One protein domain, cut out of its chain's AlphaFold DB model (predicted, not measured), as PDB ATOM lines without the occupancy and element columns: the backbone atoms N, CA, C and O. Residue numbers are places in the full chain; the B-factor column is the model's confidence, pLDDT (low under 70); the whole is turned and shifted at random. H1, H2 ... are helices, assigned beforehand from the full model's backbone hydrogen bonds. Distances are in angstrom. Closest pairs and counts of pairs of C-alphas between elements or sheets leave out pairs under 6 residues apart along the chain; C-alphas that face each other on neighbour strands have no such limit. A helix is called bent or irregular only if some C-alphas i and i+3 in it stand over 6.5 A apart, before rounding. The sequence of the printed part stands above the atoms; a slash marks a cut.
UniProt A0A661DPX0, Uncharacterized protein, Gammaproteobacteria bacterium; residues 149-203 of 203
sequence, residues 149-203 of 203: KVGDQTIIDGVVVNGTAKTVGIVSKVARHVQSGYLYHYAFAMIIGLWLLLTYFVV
ATOM      1  N   LYS A 149      -7.122 -13.999   1.621       92.56
ATOM      2  CA  LYS A 149      -5.785 -14.492   1.995       92.56
ATOM      3  C   LYS A 149      -5.143 -15.337   0.898       92.56
ATOM      4  O   LYS A 149      -3.952 -15.202   0.626       92.56
ATOM      5  N   VAL A 150      -5.913 -16.242   0.296       91.06
ATOM      6  CA  VAL A 150      -5.390 -17.172  -0.713       91.06
ATOM      7  C   VAL A 150      -5.374 -16.511  -2.083       91.06
ATOM      8  O   VAL A 150      -4.345 -16.528  -2.750       91.06
ATOM      9  N   GLY A 151      -6.492 -15.915  -2.494       89.69
ATOM     10  CA  GLY A 151      -6.605 -15.285  -3.805       89.69
ATOM     11  C   GLY A 151      -5.712 -14.056  -3.918       89.69
ATOM     12  O   GLY A 151      -4.806 -14.027  -4.741       89.69
ATOM     13  N   ASP A 152      -5.937 -13.064  -3.067       88.94
ATOM     14  CA  ASP A 152      -5.283 -11.763  -3.215       88.94
ATOM     15  C   ASP A 152      -3.835 -11.786  -2.700       88.94
ATOM     16  O   ASP A 152      -2.881 -11.752  -3.477       88.94
ATOM     17  N   GLN A 153      -3.645 -11.993  -1.394       90.81
ATOM     18  CA  GLN A 153      -2.313 -11.876  -0.784       90.81
ATOM     19  C   GLN A 153      -1.314 -12.934  -1.272       90.81
ATOM     20  O   GLN A 153      -0.121 -12.662  -1.412       90.81
ATOM     21  N   THR A 154      -1.766 -14.170  -1.492       88.12
ATOM     22  CA  THR A 154      -0.846 -15.263  -1.837       88.12
ATOM     23  C   THR A 154      -0.621 -15.350  -3.341       88.12
ATOM     24  O   THR A 154       0.528 -15.387  -3.783       88.12
ATOM     25  N   ILE A 155      -1.693 -15.388  -4.139       89.44
ATOM     26  CA  ILE A 155      -1.576 -15.584  -5.588       89.44
ATOM     27  C   ILE A 155      -1.259 -14.260  -6.287       89.44
ATOM     28  O   ILE A 155      -0.262 -14.191  -7.007       89.44
ATOM     29  N   ILE A 156      -2.055 -13.211  -6.080       87.38
ATOM     30  CA  ILE A 156      -1.863 -11.943  -6.800       87.38
ATOM     31  C   ILE A 156      -0.596 -11.246  -6.298       87.38
ATOM     32  O   ILE A 156       0.371 -11.101  -7.052       87.38
ATOM     33  N   ASP A 157      -0.547 -10.890  -5.018       87.12
ATOM     34  CA  ASP A 157       0.590 -10.144  -4.477       87.12
ATOM     35  C   ASP A 157       1.863 -10.996  -4.444       87.12
ATOM     36  O   ASP A 157       2.941 -10.554  -4.853       87.12
ATOM     37  N   GLY A 158       1.763 -12.233  -3.957       85.19
ATOM     38  CA  GLY A 158       2.910 -13.123  -3.803       85.19
ATOM     39  C   GLY A 158       3.482 -13.611  -5.134       85.19
ATOM     40  O   GLY A 158       4.671 -13.418  -5.410       85.19
ATOM     41  N   VAL A 159       2.659 -14.255  -5.963       85.81
ATOM     42  CA  VAL A 159       3.136 -14.925  -7.184       85.81
ATOM     43  C   VAL A 159       3.221 -13.960  -8.361       85.81
ATOM     44  O   VAL A 159       4.252 -13.920  -9.033       85.81
ATOM     45  N   VAL A 160       2.179 -13.165  -8.617       86.62
ATOM     46  CA  VAL A 160       2.128 -12.329  -9.827       86.62
ATOM     47  C   VAL A 160       2.965 -11.067  -9.662       86.62
ATOM     48  O   VAL A 160       3.820 -10.791 -10.504       86.62
ATOM     49  N   VAL A 161       2.774 -10.312  -8.581       86.50
ATOM     50  CA  VAL A 161       3.460  -9.023  -8.400       86.50
ATOM     51  C   VAL A 161       4.897  -9.240  -7.924       86.50
ATOM     52  O   VAL A 161       5.856  -8.933  -8.642       86.50
ATOM     53  N   ASN A 162       5.068  -9.827  -6.738       87.44
ATOM     54  CA  ASN A 162       6.392 -10.013  -6.142       87.44
ATOM     55  C   ASN A 162       7.233 -11.050  -6.899       87.44
ATOM     56  O   ASN A 162       8.450 -10.880  -7.024       87.44
ATOM     57  N   GLY A 163       6.611 -12.100  -7.443       87.19
ATOM     58  CA  GLY A 163       7.299 -13.096  -8.267       87.19
ATOM     59  C   GLY A 163       7.860 -12.501  -9.559       87.19
ATOM     60  O   GLY A 163       9.037 -12.717  -9.873       87.19
ATOM     61  N   THR A 164       7.079 -11.673 -10.259       89.44
ATOM     62  CA  THR A 164       7.566 -10.951 -11.446       89.44
ATOM     63  C   THR A 164       8.692  -9.987 -11.080       89.44
ATOM     64  O   THR A 164       9.757 -10.027 -11.699       89.44
ATOM     65  N   ALA A 165       8.519  -9.181 -10.026       88.06
ATOM     66  CA  ALA A 165       9.546  -8.242  -9.573       88.06
ATOM     67  C   ALA A 165      10.864  -8.953  -9.206       88.06
ATOM     68  O   ALA A 165      11.951  -8.526  -9.608       88.06
ATOM     69  N   LYS A 166      10.780 -10.083  -8.496       89.50
ATOM     70  CA  LYS A 166      11.944 -10.899  -8.131       89.50
ATOM     71  C   LYS A 166      12.627 -11.491  -9.362       89.50
ATOM     72  O   LYS A 166      13.855 -11.477  -9.427       89.50
ATOM     73  N   THR A 167      11.856 -11.961 -10.340       91.38
ATOM     74  CA  THR A 167      12.384 -12.507 -11.599       91.38
ATOM     75  C   THR A 167      13.147 -11.441 -12.381       91.38
ATOM     76  O   THR A 167      14.308 -11.659 -12.729       91.38
ATOM     77  N   VAL A 168      12.561 -10.253 -12.562       92.38
ATOM     78  CA  VAL A 168      13.240  -9.112 -13.202       92.38
ATOM     79  C   VAL A 168      14.508  -8.726 -12.435       92.38
ATOM     80  O   VAL A 168      15.553  -8.485 -13.043       92.38
ATOM     81  N   GLY A 169      14.462  -8.732 -11.100       92.06
ATOM     82  CA  GLY A 169      15.627  -8.473 -10.255       92.06
ATOM     83  C   GLY A 169      16.752  -9.504 -10.424       92.06
ATOM     84  O   GLY A 169      17.925  -9.126 -10.467       92.06
ATOM     85  N   ILE A 170      16.422 -10.793 -10.553       90.75
ATOM     86  CA  ILE A 170      17.397 -11.863 -10.823       90.75
ATOM     87  C   ILE A 170      18.026 -11.665 -12.202       90.75
ATOM     88  O   ILE A 170      19.254 -11.633 -12.304       90.75
ATOM     89  N   VAL A 171      17.208 -11.467 -13.238       92.25
ATOM     90  CA  VAL A 171      17.689 -11.228 -14.608       92.25
ATOM     91  C   VAL A 171      18.608 -10.008 -14.648       92.25
ATOM     92  O   VAL A 171      19.702 -10.084 -15.199       92.25
ATOM     93  N   SER A 172      18.231  -8.919 -13.974       90.81
ATOM     94  CA  SER A 172      19.043  -7.699 -13.891       90.81
ATOM     95  C   SER A 172      20.384  -7.934 -13.187       90.81
ATOM     96  O   SER A 172      21.416  -7.432 -13.633       90.81
ATOM     97  N   LYS A 173      20.413  -8.730 -12.106       91.38
ATOM     98  CA  LYS A 173      21.664  -9.094 -11.414       91.38
ATOM     99  C   LYS A 173      22.589  -9.924 -12.296       91.38
ATOM    100  O   LYS A 173      23.797  -9.696 -12.264       91.38
ATOM    101  N   VAL A 174      22.047 -10.868 -13.065       89.81
ATOM    102  CA  VAL A 174      22.833 -11.677 -14.007       89.81
ATOM    103  C   VAL A 174      23.351 -10.799 -15.146       89.81
ATOM    104  O   VAL A 174      24.556 -10.769 -15.381       89.81
ATOM    105  N   ALA A 175      22.480 -10.003 -15.773       89.56
ATOM    106  CA  ALA A 175      22.845  -9.089 -16.855       89.56
ATOM    107  C   ALA A 175      23.942  -8.093 -16.442       89.56
ATOM    108  O   ALA A 175      24.835  -7.798 -17.231       89.56
ATOM    109  N   ARG A 176      23.948  -7.639 -15.181       89.00
ATOM    110  CA  ARG A 176      24.997  -6.751 -14.655       89.00
ATOM    111  C   ARG A 176      26.407  -7.348 -14.747       89.00
ATOM    112  O   ARG A 176      27.354  -6.594 -14.911       89.00
ATOM    113  N   HIS A 177      26.562  -8.671 -14.680       85.31
ATOM    114  CA  HIS A 177      27.879  -9.312 -14.791       85.31
ATOM    115  C   HIS A 177      28.436  -9.306 -16.223       85.31
ATOM    116  O   HIS A 177      29.634  -9.509 -16.403       85.31
ATOM    117  N   VAL A 178      27.603  -9.035 -17.238       83.69
ATOM    118  CA  VAL A 178      28.059  -8.844 -18.627       83.69
ATOM    119  C   VAL A 178      28.880  -7.553 -18.761       83.69
ATOM    120  O   VAL A 178      29.788  -7.477 -19.586       83.69
ATOM    121  N   GLN A 179      28.626  -6.549 -17.915       82.75
ATOM    122  CA  GLN A 179      29.469  -5.359 -17.824       82.75
ATOM    123  C   GLN A 179      30.676  -5.624 -16.916       82.75
ATOM    124  O   GLN A 179      30.639  -5.387 -15.711       82.75
ATOM    125  N   SER A 180      31.771  -6.106 -17.508       83.62
ATOM    126  CA  SER A 180      33.002  -6.454 -16.782       83.62
ATOM    127  C   SER A 180      33.917  -5.260 -16.474       83.62
ATOM    128  O   SER A 180      34.868  -5.400 -15.711       83.62
ATOM    129  N   GLY A 181      33.670  -4.090 -17.077       84.44
ATOM    130  CA  GLY A 181      34.489  -2.881 -16.897       84.44
ATOM    131  C   GLY A 181      35.828  -2.883 -17.651       84.44
ATOM    132  O   GLY A 181      36.473  -1.842 -17.746       84.44
ATOM    133  N   TYR A 182      36.233  -4.006 -18.251       87.62
ATOM    134  CA  TYR A 182      37.454  -4.105 -19.050       87.62
ATOM    135  C   TYR A 182      37.220  -3.674 -20.504       87.62
ATOM    136  O   TYR A 182      36.387  -4.252 -21.203       87.62
ATOM    137  N   LEU A 183      38.026  -2.729 -20.999       85.00
ATOM    138  CA  LEU A 183      37.960  -2.207 -22.376       85.00
ATOM    139  C   LEU A 183      37.999  -3.305 -23.455       85.00
ATOM    140  O   LEU A 183      37.268  -3.223 -24.440       85.00
ATOM    141  N   TYR A 184      38.789  -4.364 -23.246       87.25
ATOM    142  CA  TYR A 184      38.919  -5.472 -24.201       87.25
ATOM    143  C   TYR A 184      37.601  -6.229 -24.445       87.25
ATOM    144  O   TYR A 184      37.322  -6.602 -25.583       87.25
ATOM    145  N   HIS A 185      36.764  -6.415 -23.415       86.44
ATOM    146  CA  HIS A 185      35.470  -7.099 -23.565       86.44
ATOM    147  C   HIS A 185      34.499  -6.276 -24.423       86.44
ATOM    148  O   HIS A 185      33.793  -6.830 -25.265       86.44
ATOM    149  N   TYR A 186      34.504  -4.951 -24.261       89.62
ATOM    150  CA  TYR A 186      33.677  -4.052 -25.067       89.62
ATOM    151  C   TYR A 186      34.137  -3.997 -26.525       89.62
ATOM    152  O   TYR A 186      33.307  -4.071 -27.428       89.62
ATOM    153  N   ALA A 187      35.450  -3.920 -26.770       90.62
ATOM    154  CA  ALA A 187      35.999  -3.939 -28.127       90.62
ATOM    155  C   ALA A 187      35.612  -5.221 -28.882       90.62
ATOM    156  O   ALA A 187      35.156  -5.154 -30.024       90.62
ATOM    157  N   PHE A 188      35.714  -6.379 -28.223       90.88
ATOM    158  CA  PHE A 188      35.323  -7.664 -28.800       90.88
ATOM    159  C   PHE A 188      33.816  -7.732 -29.109       90.88
ATOM    160  O   PHE A 188      33.428  -8.140 -30.203       90.88
ATOM    161  N   ALA A 189      32.969  -7.256 -28.188       89.56
ATOM    162  CA  ALA A 189      31.522  -7.183 -28.395       89.56
ATOM    163  C   ALA A 189      31.136  -6.270 -29.574       89.56
ATOM    164  O   ALA A 189      30.251  -6.625 -30.351       89.56
ATOM    165  N   MET A 190      31.814  -5.130 -29.750       93.00
ATOM    166  CA  MET A 190      31.576  -4.221 -30.879       93.00
ATOM    167  C   MET A 190      31.941  -4.855 -32.224       93.00
ATOM    168  O   MET A 190      31.170  -4.734 -33.172       93.00
ATOM    169  N   ILE A 191      33.078  -5.554 -32.310       94.62
ATOM    170  CA  ILE A 191      33.508  -6.229 -33.544       94.62
ATOM    171  C   ILE A 191      32.510  -7.327 -33.932       94.62
ATOM    172  O   ILE A 191      32.065  -7.366 -35.079       94.62
ATOM    173  N   ILE A 192      32.117  -8.180 -32.978       94.25
ATOM    174  CA  ILE A 192      31.102  -9.221 -33.212       94.25
ATOM    175  C   ILE A 192      29.760  -8.593 -33.598       94.25
ATOM    176  O   ILE A 192      29.125  -9.055 -34.543       94.25
ATOM    177  N   GLY A 193      29.338  -7.536 -32.901       93.00
ATOM    178  CA  GLY A 193      28.093  -6.828 -33.194       93.00
ATOM    179  C   GLY A 193      28.070  -6.245 -34.606       93.00
ATOM    180  O   GLY A 193      27.097  -6.446 -35.327       93.00
ATOM    181  N   LEU A 194      29.153  -5.588 -35.031       94.19
ATOM    182  CA  LEU A 194      29.286  -5.042 -36.383       94.19
ATOM    183  C   LEU A 194      29.264  -6.155 -37.437       94.19
ATOM    184  O   LEU A 194      28.566  -6.035 -38.439       94.19
ATOM    185  N   TRP A 195      29.992  -7.249 -37.200       95.06
ATOM    186  CA  TRP A 195      30.017  -8.395 -38.106       95.06
ATOM    187  C   TRP A 195      28.635  -9.047 -38.256       95.06
ATOM    188  O   TRP A 195      28.198  -9.288 -39.381       95.06
ATOM    189  N   LEU A 196      27.922  -9.276 -37.147       95.62
ATOM    190  CA  LEU A 196      26.560  -9.819 -37.165       95.62
ATOM    191  C   LEU A 196      25.590  -8.892 -37.896       95.62
ATOM    192  O   LEU A 196      24.793  -9.367 -38.699       95.62
ATOM    193  N   LEU A 197      25.667  -7.583 -37.645       94.75
ATOM    194  CA  LEU A 197      24.786  -6.599 -38.269       94.75
ATOM    195  C   LEU A 197      25.030  -6.529 -39.779       94.75
ATOM    196  O   LEU A 197      24.077  -6.586 -40.549       94.75
ATOM    197  N   LEU A 198      26.295  -6.489 -40.208       93.56
ATOM    198  CA  LEU A 198      26.648  -6.549 -41.626       93.56
ATOM    199  C   LEU A 198      26.191  -7.861 -42.263       93.56
ATOM    200  O   LEU A 198      25.653  -7.831 -43.359       93.56
ATOM    201  N   THR A 199      26.342  -8.994 -41.578       93.06
ATOM    202  CA  THR A 199      25.887 -10.292 -42.099       93.06
ATOM    203  C   THR A 199      24.368 -10.326 -42.248       93.06
ATOM    204  O   THR A 199      23.891 -10.705 -43.303       93.06
ATOM    205  N   TYR A 200      23.611  -9.880 -41.241       94.31
ATOM    206  CA  TYR A 200      22.144  -9.827 -41.294       94.31
ATOM    207  C   TYR A 200      21.602  -8.818 -42.318       94.31
ATOM    208  O   TYR A 200      20.508  -8.989 -42.835       94.31
ATOM    209  N   PHE A 201      22.324  -7.722 -42.556       91.75
ATOM    210  CA  PHE A 201      21.894  -6.688 -43.496       91.75
ATOM    211  C   PHE A 201      22.268  -7.012 -44.949       91.75
ATOM    212  O   PHE A 201      21.545  -6.632 -45.866       91.75
ATOM    213  N   VAL A 202      23.423  -7.647 -45.165       87.69
ATOM    214  CA  VAL A 202      23.967  -7.931 -46.502       87.69
ATOM    215  C   VAL A 202      23.489  -9.282 -47.046       87.69
ATOM    216  O   VAL A 202      23.412  -9.429 -48.266       87.69
ATOM    217  N   VAL A 203      23.183 -10.248 -46.174       68.69
ATOM    218  CA  VAL A 203      22.601 -11.558 -46.526       68.69
ATOM    219  C   VAL A 203      21.106 -11.538 -46.252       68.69
ATOM    220  O   VAL A 203      20.350 -11.905 -47.178       68.69
TER     221      VAL A 203
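This is residues 149 to 203 of the 203 residues of an uncharacterized protein of Gammaproteobacteria bacterium (UniProt A0A661DPX0). Two helices make an open, flat L: H1 is the longer arm, H2 the shorter, and the link of residues 177 to 182 forms the corner. The helices do not pack side by side. The printed part has 55 residues, with two named helices in the order H1, H2 and no named strand; its class is all helix. It is extended, with a radius of gyration of the C-alphas of 19.6 A and spans of 56 by 31 by 7 A.

H1, residues 149 to 176, begins at C-alpha 149 (-5.785, -14.492, 1.995) and is 35.8 A long from first to last C-alpha. H1 is neither bent nor irregular, but only just: C-alphas 158 and 161 are 6.2 A apart. H2, residues 183 to 202, measures 28.5 A and ends at C-alpha 202 (23.967, -7.931, -46.502).

H1 and H2 are apart, with no C-alpha of the one within 8 A of the other. In H2 every O i to N i+4 pair is within hydrogen-bond range; in H1, 19 of 24 are.

The C-alphas of Lys 149 and Val 202, the two farthest apart, are 57.3 A apart. The printed part has no cut, and the link from H1 to H2 is short. Mean pLDDT of the printed part is 89.3; residue 203, the chain's last, is under 70.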